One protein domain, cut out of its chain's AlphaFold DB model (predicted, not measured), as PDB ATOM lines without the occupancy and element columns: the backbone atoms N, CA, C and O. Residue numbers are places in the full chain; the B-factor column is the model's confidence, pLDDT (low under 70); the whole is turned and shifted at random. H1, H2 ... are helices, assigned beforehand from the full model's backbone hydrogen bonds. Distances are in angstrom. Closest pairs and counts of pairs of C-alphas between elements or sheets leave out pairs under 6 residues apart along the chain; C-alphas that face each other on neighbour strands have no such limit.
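Overview. This is residues 2 to 91 of the 177 residues of the protein "Predicted protein" of Laccaria bicolor (strain S238N-H82 / ATCC MYA-4686) (UniProt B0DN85). Five short helices make a compact, rounded cluster of two crossed pairs, H2 with H4 and H3 with H5, and H1 bridges them: its first residues pack on H3 and its last ones on H2. Two long links without a named element, residues 30 to 46 and residues 68 to 79, run from one pair to the other. The printed part has 90 residues with five named helices, in the order H1, H2, H3, H4, H5, and no named strand; the class is all helix. The whole is compact, with a radius of gyration of the C-alphas of 12.4 A, and the C-alphas span 32 by 28 by 25 A along their three main axes.

Along the chain. H1 is residues 2 to 14, the longest helix by residues, and is 18.4 A long from first to last C-alpha; it begins with C-alpha 2 at (-5.382, 33.880, 36.720). After a tight link of 4 residues comes H2, residues 19 to 29, which is 15.2 A long. A long link of 17 residues, 30 to 46, leads to H3, residues 47 to 57, also 15.2 A long, with C-alpha 47 at (-4.322, 35.310, 25.247). One residue, Tyr 58, makes the tight link to H4, residues 59 to 67, which is 12.2 A long. After the long link of 12 residues, 68 to 79, H5 takes residues 80 to 91 and is 18.2 A long; it ends with C-alpha 91 at (-2.861, 47.673, 32.647).

Arrangement. H1 touches H3 with residues 2 to 6 alone; the closest C-alphas are those of Leu 5 and Ser 55, 7.6 A apart. The lines of H1 and H3 are about perpendicular, at 88 degrees. H1 touches H2 with residues 11 to 13 alone; the closest C-alphas are those of Leu 12 and Leu 20, 5.4 A apart. These two helices are also about perpendicular, at 79 degrees. H2 touches H4, with the C-alphas of Cys 26 and Ala 61 closest at 6.1 A. H2 and H4 run opposite ways at a steep tilt of 52 degrees. H3 touches H5, with the C-alphas of Leu 52 and Val 86 closest at 6.5 A. H3 and H5 run opposite ways at a steep tilt of 53 degrees. The helix packing is mostly crossed: none of these four touching pairs is at a shallow tilt. H3 and H4 are close but not clearly touching, with the C-alphas of Ser 55 and Ile 62 closest at 7.2 A, and they are about perpendicular at 88 degrees. H1 and H5 are close but not clearly touching too, with the C-alphas of Ser 2 and Val 86 closest at 7.8 A. H1 and H4 are apart, as are H2 and H5, H2 and H3, and H4 and H5. In H1, H2, H3 and H4 every O i to N i+4 pair is within hydrogen-bond range; in H5, 7 of 8 are.

Size, cuts and confidence. The two C-alphas farthest apart are those of Met 17 and Ile 91, at 35.4 A, while the first and last printed C-alphas, those of Ser 2 and Ile 91, are 14.6 A apart. The centre of H1 is the nearest to the mean of the C-alphas, at 6.7 A, and that of H5 the farthest, at 13.9 A. The C-alphas of the long link 30 to 46 lie 6 to 20 A from that mean, and those of the long link 68 to 79 lie 9 to 16 A from it. The printed part has no cut. The mean pLDDT of the printed part is 84.3; the model's confidence is under 70 at residue 2 and at residues 42 to 45.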
ATOM      1  N   SER A   2      -5.238  34.172  38.174       59.62
ATOM      2  CA  SER A   2      -5.382  33.880  36.720       59.62
ATOM      3  C   SER A   2      -5.752  32.412  36.439       59.62
ATOM      4  O   SER A   2      -6.426  32.096  35.463       59.62
ATOM      5  N   PHE A   3      -5.386  31.520  37.361       72.12
ATOM      6  CA  PHE A   3      -5.642  30.086  37.286       72.12
ATOM      7  C   PHE A   3      -7.124  29.688  37.415       72.12
ATOM      8  O   PHE A   3      -7.517  28.685  36.830       72.12
ATOM      9  N   GLN A   4      -7.962  30.440  38.147       85.06
ATOM     10  CA  GLN A   4      -9.396  30.113  38.276       85.06
ATOM     11  C   GLN A   4     -10.152  30.443  36.993       85.06
ATOM     12  O   GLN A   4     -10.836  29.575  36.463       85.06
ATOM     13  N   LEU A   5      -9.958  31.648  36.444       85.38
ATOM     14  CA  LEU A   5     -10.542  32.043  35.157       85.38
ATOM     15  C   LEU A   5     -10.064  31.133  34.020       85.38
ATOM     16  O   LEU A   5     -10.850  30.755  33.156       85.38
ATOM     17  N   HIS A   6      -8.796  30.716  34.055       86.38
ATOM     18  CA  HIS A   6      -8.269  29.761  33.084       86.38
ATOM     19  C   HIS A   6      -8.930  28.385  33.194       86.38
ATOM     20  O   HIS A   6      -9.358  27.826  32.185       86.38
ATOM     21  N   LYS A   7      -9.072  27.858  34.415       88.12
ATOM     22  CA  LYS A   7      -9.779  26.596  34.673       88.12
ATOM     23  C   LYS A   7     -11.254  26.670  34.293       88.12
ATOM     24  O   LYS A   7     -11.774  25.700  33.750       88.12
ATOM     25  N   LEU A   8     -11.905  27.803  34.545       87.75
ATOM     26  CA  LEU A   8     -13.293  28.043  34.164       87.75
ATOM     27  C   LEU A   8     -13.444  28.061  32.641       87.75
ATOM     28  O   LEU A   8     -14.252  27.306  32.112       87.75
ATOM     29  N   SER A   9     -12.607  28.824  31.931       88.31
ATOM     30  CA  SER A   9     -12.559  28.823  30.462       88.31
ATOM     31  C   SER A   9     -12.362  27.407  29.908       88.31
ATOM     32  O   SER A   9     -13.113  26.957  29.045       88.31
ATOM     33  N   PHE A  10     -11.415  26.651  30.470       88.06
ATOM     34  CA  PHE A  10     -11.174  25.262  30.084       88.06
ATOM     35  C   PHE A  10     -12.391  24.356  30.333       88.06
ATOM     36  O   PHE A  10     -12.750  23.565  29.462       88.06
ATOM     37  N   ALA A  11     -13.045  24.470  31.491       88.31
ATOM     38  CA  ALA A  11     -14.228  23.679  31.823       88.31
ATOM     39  C   ALA A  11     -15.413  23.990  30.893       88.31
ATOM     40  O   ALA A  11     -16.067  23.063  30.414       88.31
ATOM     41  N   LEU A  12     -15.651  25.271  30.590       87.12
ATOM     42  CA  LEU A  12     -16.710  25.706  29.675       87.12
ATOM     43  C   LEU A  12     -16.479  25.192  28.251       87.12
ATOM     44  O   LEU A  12     -17.396  24.656  27.635       87.12
ATOM     45  N   VAL A  13     -15.256  25.332  27.731       86.19
ATOM     46  CA  VAL A  13     -14.918  24.921  26.359       86.19
ATOM     47  C   VAL A  13     -15.002  23.403  26.190       86.19
ATOM     48  O   VAL A  13     -15.453  22.931  25.149       86.19
ATOM     49  N   ASN A  14     -14.607  22.632  27.206       86.00
ATOM     50  CA  ASN A  14     -14.589  21.170  27.118       86.00
ATOM     51  C   ASN A  14     -15.925  20.503  27.479       86.00
ATOM     52  O   ASN A  14     -16.109  19.327  27.176       86.00
ATOM     53  N   SER A  15     -16.869  21.218  28.096       87.56
ATOM     54  CA  SER A  15     -18.208  20.701  28.407       87.56
ATOM     55  C   SER A  15     -19.243  21.253  27.429       87.56
ATOM     56  O   SER A  15     -20.066  22.115  27.743       87.56
ATOM     57  N   ILE A  16     -19.186  20.726  26.206       83.88
ATOM     58  CA  ILE A  16     -20.006  21.165  25.067       83.88
ATOM     59  C   ILE A  16     -21.505  20.938  25.311       83.88
ATOM     60  O   ILE A  16     -22.324  21.697  24.799       83.88
ATOM     61  N   MET A  17     -21.870  19.909  26.082       87.25
ATOM     62  CA  MET A  17     -23.267  19.479  26.232       87.25
ATOM     63  C   MET A  17     -23.993  20.081  27.436       87.25
ATOM     64  O   MET A  17     -25.215  20.154  27.411       87.25
ATOM     65  N   ILE A  18     -23.274  20.494  28.483       86.31
ATOM     66  CA  ILE A  18     -23.893  20.914  29.752       86.31
ATOM     67  C   ILE A  18     -23.537  22.365  30.054       86.31
ATOM     68  O   ILE A  18     -24.414  23.227  30.100       86.31
ATOM     69  N   LEU A  19     -22.243  22.667  30.192       87.31
ATOM     70  CA  LEU A  19     -21.819  23.991  30.648       87.31
ATOM     71  C   LEU A  19     -21.839  25.033  29.531       87.31
ATOM     72  O   LEU A  19     -22.174  26.188  29.779       87.31
ATOM     73  N   LEU A  20     -21.493  24.657  28.296       87.69
ATOM     74  CA  LEU A  20     -21.499  25.598  27.178       87.69
ATOM     75  C   LEU A  20     -22.919  26.089  26.822       87.69
ATOM     76  O   LEU A  20     -23.073  27.291  26.586       87.69
ATOM     77  N   PRO A  21     -23.966  25.237  26.801       90.19
ATOM     78  CA  PRO A  21     -25.343  25.691  26.631       90.19
ATOM     79  C   PRO A  21     -25.825  26.545  27.805       90.19
ATOM     80  O   PRO A  21     -26.405  27.599  27.557       90.19
ATOM     81  N   ALA A  22     -25.519  26.156  29.051       88.19
ATOM     82  CA  ALA A  22     -25.850  26.947  30.239       88.19
ATOM     83  C   ALA A  22     -25.217  28.348  30.174       88.19
ATOM     84  O   ALA A  22     -25.906  29.353  30.314       88.19
ATOM     85  N   TRP A  23     -23.932  28.432  29.818       89.88
ATOM     86  CA  TRP A  23     -23.237  29.698  29.580       89.88
ATOM     87  C   TRP A  23     -23.933  30.559  28.519       89.88
ATOM     88  O   TRP A  23     -24.158  31.749  28.731       89.88
ATOM     89  N   LYS A  24     -24.299  29.974  27.371       89.81
ATOM     90  CA  LYS A  24     -25.003  30.708  26.308       89.81
ATOM     91  C   LYS A  24     -26.376  31.202  26.768       89.81
ATOM     92  O   LYS A  24     -26.721  32.333  26.445       89.81
ATOM     93  N   ALA A  25     -27.124  30.395  27.522       89.81
ATOM     94  CA  ALA A  25     -28.414  30.791  28.087       89.81
ATOM     95  C   ALA A  25     -28.259  31.985  29.043       89.81
ATOM     96  O   ALA A  25     -28.958  32.982  28.887       89.81
ATOM     97  N   CYS A  26     -27.260  31.943  29.927       89.19
ATOM     98  CA  CYS A  26     -26.931  33.050  30.824       89.19
ATOM     99  C   CYS A  26     -26.563  34.341  30.074       89.19
ATOM    100  O   CYS A  26     -26.942  35.435  30.489       89.19
ATOM    101  N   LEU A  27     -25.843  34.239  28.949       89.88
ATOM    102  CA  LEU A  27     -25.542  35.406  28.115       89.88
ATOM    103  C   LEU A  27     -26.791  36.005  27.464       89.88
ATOM    104  O   LEU A  27     -26.879  37.226  27.364       89.88
ATOM    105  N   VAL A  28     -27.740  35.169  27.037       91.38
ATOM    106  CA  VAL A  28     -29.017  35.627  26.468       91.38
ATOM    107  C   VAL A  28     -29.865  36.321  27.532       91.38
ATOM    108  O   VAL A  28     -30.388  37.402  27.272       91.38
ATOM    109  N   GLU A  29     -29.947  35.754  28.736       91.38
ATOM    110  CA  GLU A  29     -30.672  36.342  29.871       91.38
ATOM    111  C   GLU A  29     -30.130  37.731  30.238       91.38
ATOM    112  O   GLU A  29     -30.889  38.684  30.395       91.38
ATOM    113  N   LEU A  30     -28.804  37.883  30.263       89.88
ATOM    114  CA  LEU A  30     -28.139  39.162  30.524       89.88
ATOM    115  C   LEU A  30     -28.085  40.091  29.300       89.88
ATOM    116  O   LEU A  30     -27.391  41.108  29.338       89.88
ATOM    117  N   SER A  31     -28.772  39.750  28.201       88.75
ATOM    118  CA  SER A  31     -28.770  40.508  26.938       88.75
ATOM    119  C   SER A  31     -27.361  40.826  26.413       88.75
ATOM    120  O   SER A  31     -27.113  41.852  25.776       88.75
ATOM    121  N   CYS A  32     -26.405  39.940  26.689       87.88
ATOM    122  CA  CYS A  32     -25.013  40.069  26.293       87.88
ATOM    123  C   CYS A  32     -24.753  39.356  24.961       87.88
ATOM    124  O   CYS A  32     -25.349  38.329  24.643       87.88
ATOM    125  N   ALA A  33     -23.788  39.858  24.184       89.88
ATOM    126  CA  ALA A  33     -23.383  39.198  22.946       89.88
ATOM    127  C   ALA A  33     -22.861  37.780  23.235       89.88
ATOM    128  O   ALA A  33     -21.889  37.616  23.983       89.88
ATOM    129  N   VAL A  34     -23.488  36.774  22.617       89.31
ATOM    130  CA  VAL A  34     -23.166  35.355  22.814       89.31
ATOM    131  C   VAL A  34     -21.771  35.062  22.269       89.31
ATOM    132  O   VAL A  34     -21.561  34.951  21.062       89.31
ATOM    133  N   ARG A  35     -20.798  34.930  23.171       91.06
ATOM    134  CA  ARG A  35     -19.401  34.647  22.839       91.06
ATOM    135  C   ARG A  35     -18.828  33.620  23.808       91.06
ATOM    136  O   ARG A  35     -19.170  33.601  24.988       91.06
ATOM    137  N   ILE A  36     -17.958  32.756  23.295       87.50
ATOM    138  CA  ILE A  36     -17.233  31.779  24.109       87.50
ATOM    139  C   ILE A  36     -16.048  32.485  24.764       87.50
ATOM    140  O   ILE A  36     -15.354  33.274  24.116       87.50
ATOM    141  N   MET A  37     -15.827  32.198  26.044       86.75
ATOM    142  CA  MET A  37     -14.684  32.725  26.775       86.75
ATOM    143  C   MET A  37     -13.371  32.306  26.088       86.75
ATOM    144  O   MET A  37     -13.185  31.117  25.821       86.75
ATOM    145  N   PRO A  38     -12.449  33.247  25.805       85.56
ATOM    146  CA  PRO A  38     -11.145  32.917  25.248       85.56
ATOM    147  C   PRO A  38     -10.394  31.949  26.160       85.56
ATOM    148  O   PRO A  38     -10.427  32.071  27.391       85.56
ATOM    149  N   ARG A  39      -9.699  30.982  25.562       82.31
ATOM    150  CA  ARG A  39      -8.821  30.064  26.285       82.31
ATOM    151  C   ARG A  39      -7.388  30.558  26.182       82.31
ATOM    152  O   ARG A  39      -6.892  30.787  25.086       82.31
ATOM    153  N   ASN A  40      -6.710  30.651  27.323       76.88
ATOM    154  CA  ASN A  40      -5.281  30.930  27.335       76.88
ATOM    155  C   ASN A  40      -4.491  29.730  26.787       76.88
ATOM    156  O   ASN A  40      -4.685  28.595  27.248       76.88
ATOM    157  N   VAL A  41      -3.592  30.000  25.841       72.62
ATOM    158  CA  VAL A  41      -2.636  29.044  25.267       72.62
ATOM    159  C   VAL A  41      -1.240  29.519  25.633       72.62
ATOM    160  O   VAL A  41      -0.896  30.670  25.395       72.62
ATOM    161  N   GLN A  42      -0.429  28.624  26.196       67.25
ATOM    162  CA  GLN A  42       0.884  28.964  26.750       67.25
ATOM    163  C   GLN A  42       1.843  29.591  25.726       67.25
ATOM    164  O   GLN A  42       2.688  30.397  26.093       67.25
ATOM    165  N   THR A  43       1.705  29.247  24.446       69.38
ATOM    166  CA  THR A  43       2.548  29.766  23.363       69.38
ATOM    167  C   THR A  43       2.131  31.154  22.866       69.38
ATOM    168  O   THR A  43       2.856  31.749  22.077       69.38
ATOM    169  N   CYS A  44       0.992  31.692  23.314       69.50
ATOM    170  CA  CYS A  44       0.453  32.972  22.852       69.50
ATOM    171  C   CYS A  44       0.315  33.951  24.024       69.50
ATOM    172  O   CYS A  44      -0.631  33.887  24.809       69.50
ATOM    173  N   TRP A  45       1.253  34.892  24.110       66.06
ATOM    174  CA  TRP A  45       1.458  35.761  25.272       66.06
ATOM    175  C   TRP A  45       0.290  36.737  25.514       66.06
ATOM    176  O   TRP A  45       0.029  37.122  26.652       66.06
ATOM    177  N   ASN A  46      -0.494  37.040  24.475       73.19
ATOM    178  CA  ASN A  46      -1.621  37.977  24.549       73.19
ATOM    179  C   ASN A  46      -2.926  37.320  25.030       73.19
ATOM    180  O   ASN A  46      -3.805  37.999  25.557       73.19
ATOM    181  N   LEU A  47      -3.055  35.989  24.940       78.00
ATOM    182  CA  LEU A  47      -4.322  35.310  25.247       78.00
ATOM    183  C   LEU A  47      -4.694  35.359  26.730       78.00
ATOM    184  O   LEU A  47      -5.876  35.315  27.074       78.00
ATOM    185  N   THR A  48      -3.702  35.457  27.621       79.31
ATOM    186  CA  THR A  48      -3.974  35.678  29.048       79.31
ATOM    187  C   THR A  48      -4.682  37.011  29.235       79.31
ATOM    188  O   THR A  48      -5.660  37.085  29.977       79.31
ATOM    189  N   TYR A  49      -4.233  38.043  28.524       79.50
ATOM    190  CA  TYR A  49      -4.841  39.355  28.593       79.50
ATOM    191  C   TYR A  49      -6.269  39.349  28.040       79.50
ATOM    192  O   TYR A  49      -7.199  39.784  28.723       79.50
ATOM    193  N   ASP A  50      -6.457  38.794  26.842       84.44
ATOM    194  CA  ASP A  50      -7.767  38.724  26.188       84.44
ATOM    195  C   ASP A  50      -8.798  38.010  27.068       84.44
ATOM    196  O   ASP A  50      -9.953  38.432  27.176       84.44
ATOM    197  N   MET A  51      -8.370  36.947  27.757       88.19
ATOM    198  CA  MET A  51      -9.194  36.225  28.720       88.19
ATOM    199  C   MET A  51      -9.577  37.105  29.921       88.19
ATOM    200  O   MET A  51     -10.739  37.090  30.332       88.19
ATOM    201  N   LEU A  52      -8.643  37.873  30.493       87.69
ATOM    202  CA  LEU A  52      -8.931  38.763  31.627       87.69
ATOM    203  C   LEU A  52      -9.880  39.898  31.222       87.69
ATOM    204  O   LEU A  52     -10.850  40.162  31.932       87.69
ATOM    205  N   GLN A  53      -9.668  40.519  30.060       87.75
ATOM    206  CA  GLN A  53     -10.547  41.573  29.553       87.75
ATOM    207  C   GLN A  53     -11.954  41.044  29.262       87.75
ATOM    208  O   GLN A  53     -12.948  41.670  29.642       87.75
ATOM    209  N   PHE A  54     -12.051  39.867  28.637       89.69
ATOM    210  CA  PHE A  54     -13.327  39.186  28.452       89.69
ATOM    211  C   PHE A  54     -14.007  38.943  29.803       89.69
ATOM    212  O   PHE A  54     -15.181  39.257  29.966       89.69
ATOM    213  N   SER A  55     -13.257  38.464  30.794       90.50
ATOM    214  CA  SER A  55     -13.801  38.180  32.123       90.50
ATOM    215  C   SER A  55     -14.344  39.429  32.815       90.50
ATOM    216  O   SER A  55     -15.375  39.360  33.474       90.50
ATOM    217  N   LEU A  56     -13.691  40.583  32.643       90.06
ATOM    218  CA  LEU A  56     -14.185  41.858  33.169       90.06
ATOM    219  C   LEU A  56     -15.454  42.328  32.455       90.06
ATOM    220  O   LEU A  56     -16.367  42.818  33.114       90.06
ATOM    221  N   LYS A  57     -15.529  42.163  31.129       91.31
ATOM    222  CA  LYS A  57     -16.708  42.540  30.335       91.31
ATOM    223  C   LYS A  57     -17.925  41.667  30.652       91.31
ATOM    224  O   LYS A  57     -19.037  42.171  30.699       91.31
ATOM    225  N   TYR A  58     -17.703  40.376  30.877       90.81
ATOM    226  CA  TYR A  58     -18.743  39.381  31.147       90.81
ATOM    227  C   TYR A  58     -18.801  38.989  32.631       90.81
ATOM    228  O   TYR A  58     -19.179  37.869  32.969       90.81
ATOM    229  N   LYS A  59     -18.419  39.906  33.529       91.31
ATOM    230  CA  LYS A  59     -18.310  39.648  34.971       91.31
ATOM    231  C   LYS A  59     -19.611  39.119  35.572       91.31
ATOM    232  O   LYS A  59     -19.571  38.160  36.338       91.31
ATOM    233  N   ASP A  60     -20.743  39.718  35.214       90.00
ATOM    234  CA  ASP A  60     -22.048  39.336  35.762       90.00
ATOM    235  C   ASP A  60     -22.480  37.951  35.270       90.00
ATOM    236  O   ASP A  60     -22.940  37.132  36.062       90.00
ATOM    237  N   ALA A  61     -22.204  37.633  34.002       90.00
ATOM    238  CA  ALA A  61     -22.441  36.302  33.445       90.00
ATOM    239  C   ALA A  61     -21.570  35.232  34.112       90.00
ATOM    240  O   ALA A  61     -22.056  34.149  34.431       90.00
ATOM    241  N   ILE A  62     -20.289  35.537  34.358       89.44
ATOM    242  CA  ILE A  62     -19.383  34.624  35.062       89.44
ATOM    243  C   ILE A  62     -19.894  34.368  36.471       89.44
ATOM    244  O   ILE A  62     -20.001  33.207  36.848       89.44
ATOM    245  N   LYS A  63     -20.263  35.421  37.212       89.50
ATOM    246  CA  LYS A  63     -20.838  35.285  38.555       89.50
ATOM    247  C   LYS A  63     -22.075  34.393  38.537       89.50
ATOM    248  O   LYS A  63     -22.104  33.405  39.258       89.50
ATOM    249  N   MET A  64     -23.032  34.680  37.657       87.31
ATOM    250  CA  MET A  64     -24.276  33.919  37.540       87.31
ATOM    251  C   MET A  64     -24.029  32.427  37.276       87.31
ATOM    252  O   MET A  64     -24.562  31.573  37.980       87.31
ATOM    253  N   VAL A  65     -23.143  32.107  36.329       86.50
ATOM    254  CA  VAL A  65     -22.808  30.719  35.972       86.50
ATOM    255  C   VAL A  65     -22.020  30.003  37.071       86.50
ATOM    256  O   VAL A  65     -22.175  28.792  37.238       86.50
ATOM    257  N   THR A  66     -21.182  30.716  37.832       85.31
ATOM    258  CA  THR A  66     -20.453  30.130  38.968       85.31
ATOM    259  C   THR A  66     -21.326  29.906  40.196       85.31
ATOM    260  O   THR A  66     -21.084  28.941  40.917       85.31
ATOM    261  N   THR A  67     -22.323  30.762  40.433       82.81
ATOM    262  CA  THR A  67     -23.225  30.659  41.591       82.81
ATOM    263  C   THR A  67     -24.280  29.568  41.402       82.81
ATOM    264  O   THR A  67     -24.752  28.996  42.384       82.81
ATOM    265  N   ASP A  68     -24.631  29.234  40.159       80.62
ATOM    266  CA  ASP A  68     -25.551  28.138  39.868       80.62
ATOM    267  C   ASP A  68     -24.963  26.776  40.294       80.62
ATOM    268  O   ASP A  68     -23.992  26.264  39.719       80.62
ATOM    269  N   LEU A  69     -25.581  26.172  41.319       70.25
ATOM    270  CA  LEU A  69     -25.185  24.875  41.869       70.25
ATOM    271  C   LEU A  69     -25.225  23.759  40.818       70.25
ATOM    272  O   LEU A  69     -24.412  22.834  40.900       70.25
ATOM    273  N   ALA A  70     -26.116  23.849  39.824       70.81
ATOM    274  CA  ALA A  70     -26.251  22.833  38.782       70.81
ATOM    275  C   ALA A  70     -24.967  22.686  37.948       70.81
ATOM    276  O   ALA A  70     -24.642  21.595  37.477       70.81
ATOM    277  N   ASN A  71     -24.184  23.760  37.832       71.25
ATOM    278  CA  ASN A  71     -22.983  23.785  37.004       71.25
ATOM    279  C   ASN A  71     -21.739  23.238  37.724       71.25
ATOM    280  O   ASN A  71     -20.731  22.962  37.076       71.25
ATOM    281  N   SER A  72     -21.765  23.054  39.053       79.62
ATOM    282  CA  SER A  72     -20.590  22.633  39.846       79.62
ATOM    283  C   SER A  72     -19.334  23.505  39.616       79.62
ATOM    284  O   SER A  72     -18.194  23.041  39.757       79.62
ATOM    285  N   LEU A  73     -19.533  24.782  39.254       83.38
ATOM    286  CA  LEU A  73     -18.475  25.753  38.941       83.38
ATOM    287  C   LEU A  73     -18.142  26.705  40.103       83.38
ATOM    288  O   LEU A  73     -17.180  27.462  39.989       83.38
ATOM    289  N   TRP A  74     -18.856  26.618  41.229       81.94
ATOM    290  CA  TRP A  74     -18.667  27.451  42.430       81.94
ATOM    291  C   TRP A  74     -17.217  27.480  42.943       81.94
ATOM    292  O   TRP A  74     -16.721  28.503  43.402       81.94
ATOM    293  N   LYS A  75     -16.472  26.382  42.770       84.88
ATOM    294  CA  LYS A  75     -15.034  26.279  43.097       84.88
ATOM    295  C   LYS A  75     -14.129  27.262  42.333       84.88
ATOM    296  O   LYS A  75     -12.957  27.408  42.680       84.88
ATOM    297  N   TYR A  76     -14.627  27.864  41.255       85.12
ATOM    298  CA  TYR A  76     -13.909  28.842  40.436       85.12
ATOM    299  C   TYR A  76     -14.442  30.265  40.610       85.12
ATOM    300  O   TYR A  76     -14.007  31.152  39.875       85.12
ATOM    301  N   GLU A  77     -15.362  30.489  41.548       86.44
ATOM    302  CA  GLU A  77     -15.867  31.820  41.859       86.44
ATOM    303  C   GLU A  77     -14.728  32.721  42.356       86.44
ATOM    304  O   GLU A  77     -13.905  32.318  43.182       86.44
ATOM    305  N   LEU A  78     -14.673  33.939  41.814       86.56
ATOM    306  CA  LEU A  78     -13.690  34.941  42.208       86.56
ATOM    307  C   LEU A  78     -14.286  35.881  43.247       86.56
ATOM    308  O   LEU A  78     -15.362  36.455  43.040       86.56
ATOM    309  N   ASN A  79     -13.529  36.126  44.312       87.94
ATOM    310  CA  ASN A  79     -13.903  37.094  45.334       87.94
ATOM    311  C   ASN A  79     -13.762  38.543  44.816       87.94
ATOM    312  O   ASN A  79     -13.094  38.819  43.818       87.94
ATOM    313  N   ASN A  80     -14.357  39.515  45.507       86.00
ATOM    314  CA  ASN A  80     -14.300  40.928  45.121       86.00
ATOM    315  C   ASN A  80     -12.861  41.465  45.047       86.00
ATOM    316  O   ASN A  80     -12.531  42.174  44.098       86.00
ATOM    317  N   ASN A  81     -11.994  41.078  45.989       84.50
ATOM    318  CA  ASN A  81     -10.572  41.447  45.963       84.50
ATOM    319  C   ASN A  81      -9.859  40.866  44.740       84.50
ATOM    320  O   ASN A  81      -9.019  41.523  44.129       84.50
ATOM    321  N   GLU A  82     -10.235  39.653  44.343       86.31
ATOM    322  CA  GLU A  82      -9.694  39.033  43.146       86.31
ATOM    323  C   GLU A  82     -10.167  39.796  41.901       86.31
ATOM    324  O   GLU A  82      -9.366  40.191  41.063       86.31
ATOM    325  N   TRP A  83     -11.441  40.161  41.801       87.75
ATOM    326  CA  TRP A  83     -11.900  41.007  40.694       87.75
ATOM    327  C   TRP A  83     -11.165  42.352  40.585       87.75
ATOM    328  O   TRP A  83     -10.949  42.831  39.469       87.75
ATOM    329  N   LEU A  84     -10.762  42.951  41.709       85.38
ATOM    330  CA  LEU A  84      -9.936  44.165  41.707       85.38
ATOM    331  C   LEU A  84      -8.548  43.893  41.128       85.38
ATOM    332  O   LEU A  84      -8.106  44.614  40.235       85.38
ATOM    333  N   ILE A  85      -7.905  42.808  41.551       83.56
ATOM    334  CA  ILE A  85      -6.603  42.405  41.018       83.56
ATOM    335  C   ILE A  85      -6.693  42.089  39.515       83.56
ATOM    336  O   ILE A  85      -5.805  42.483  38.768       83.56
ATOM    337  N   VAL A  86      -7.764  41.443  39.026       85.44
ATOM    338  CA  VAL A  86      -7.957  41.212  37.577       85.44
ATOM    339  C   VAL A  86      -7.987  42.539  36.823       85.44
ATOM    340  O   VAL A  86      -7.347  42.666  35.782       85.44
ATOM    341  N   LYS A  87      -8.703  43.535  37.354       85.06
ATOM    342  CA  LYS A  87      -8.774  44.876  36.765       85.06
ATOM    343  C   LYS A  87      -7.412  45.568  36.743       85.06
ATOM    344  O   LYS A  87      -7.101  46.260  35.781       85.06
ATOM    345  N   GLU A  88      -6.601  45.376  37.776       81.12
ATOM    346  CA  GLU A  88      -5.250  45.931  37.838       81.12
ATOM    347  C   GLU A  88      -4.271  45.191  36.918       81.12
ATOM    348  O   GLU A  88      -3.456  45.824  36.270       81.12
ATOM    349  N   LEU A  89      -4.367  43.875  36.734       79.88
ATOM    350  CA  LEU A  89      -3.481  43.152  35.802       79.88
ATOM    351  C   LEU A  89      -3.687  43.551  34.332       79.88
ATOM    352  O   LEU A  89      -2.823  43.326  33.489       79.88
ATOM    353  N   VAL A  90      -4.824  44.176  34.035       79.94
ATOM    354  CA  VAL A  90      -5.247  44.580  32.694       79.94
ATOM    355  C   VAL A  90      -4.552  45.884  32.215       79.94
ATOM    356  O   VAL A  90      -4.797  46.351  31.109       79.94
ATOM    357  N   ILE A  91      -3.608  46.439  32.984       73.75
ATOM    358  CA  ILE A  91      -2.861  47.673  32.647       73.75
ATOM    359  C   ILE A  91      -1.917  47.513  31.451       73.75
ATOM    360  O   ILE A  91      -1.764  48.434  30.662       73.75
TER     361      ILE A  91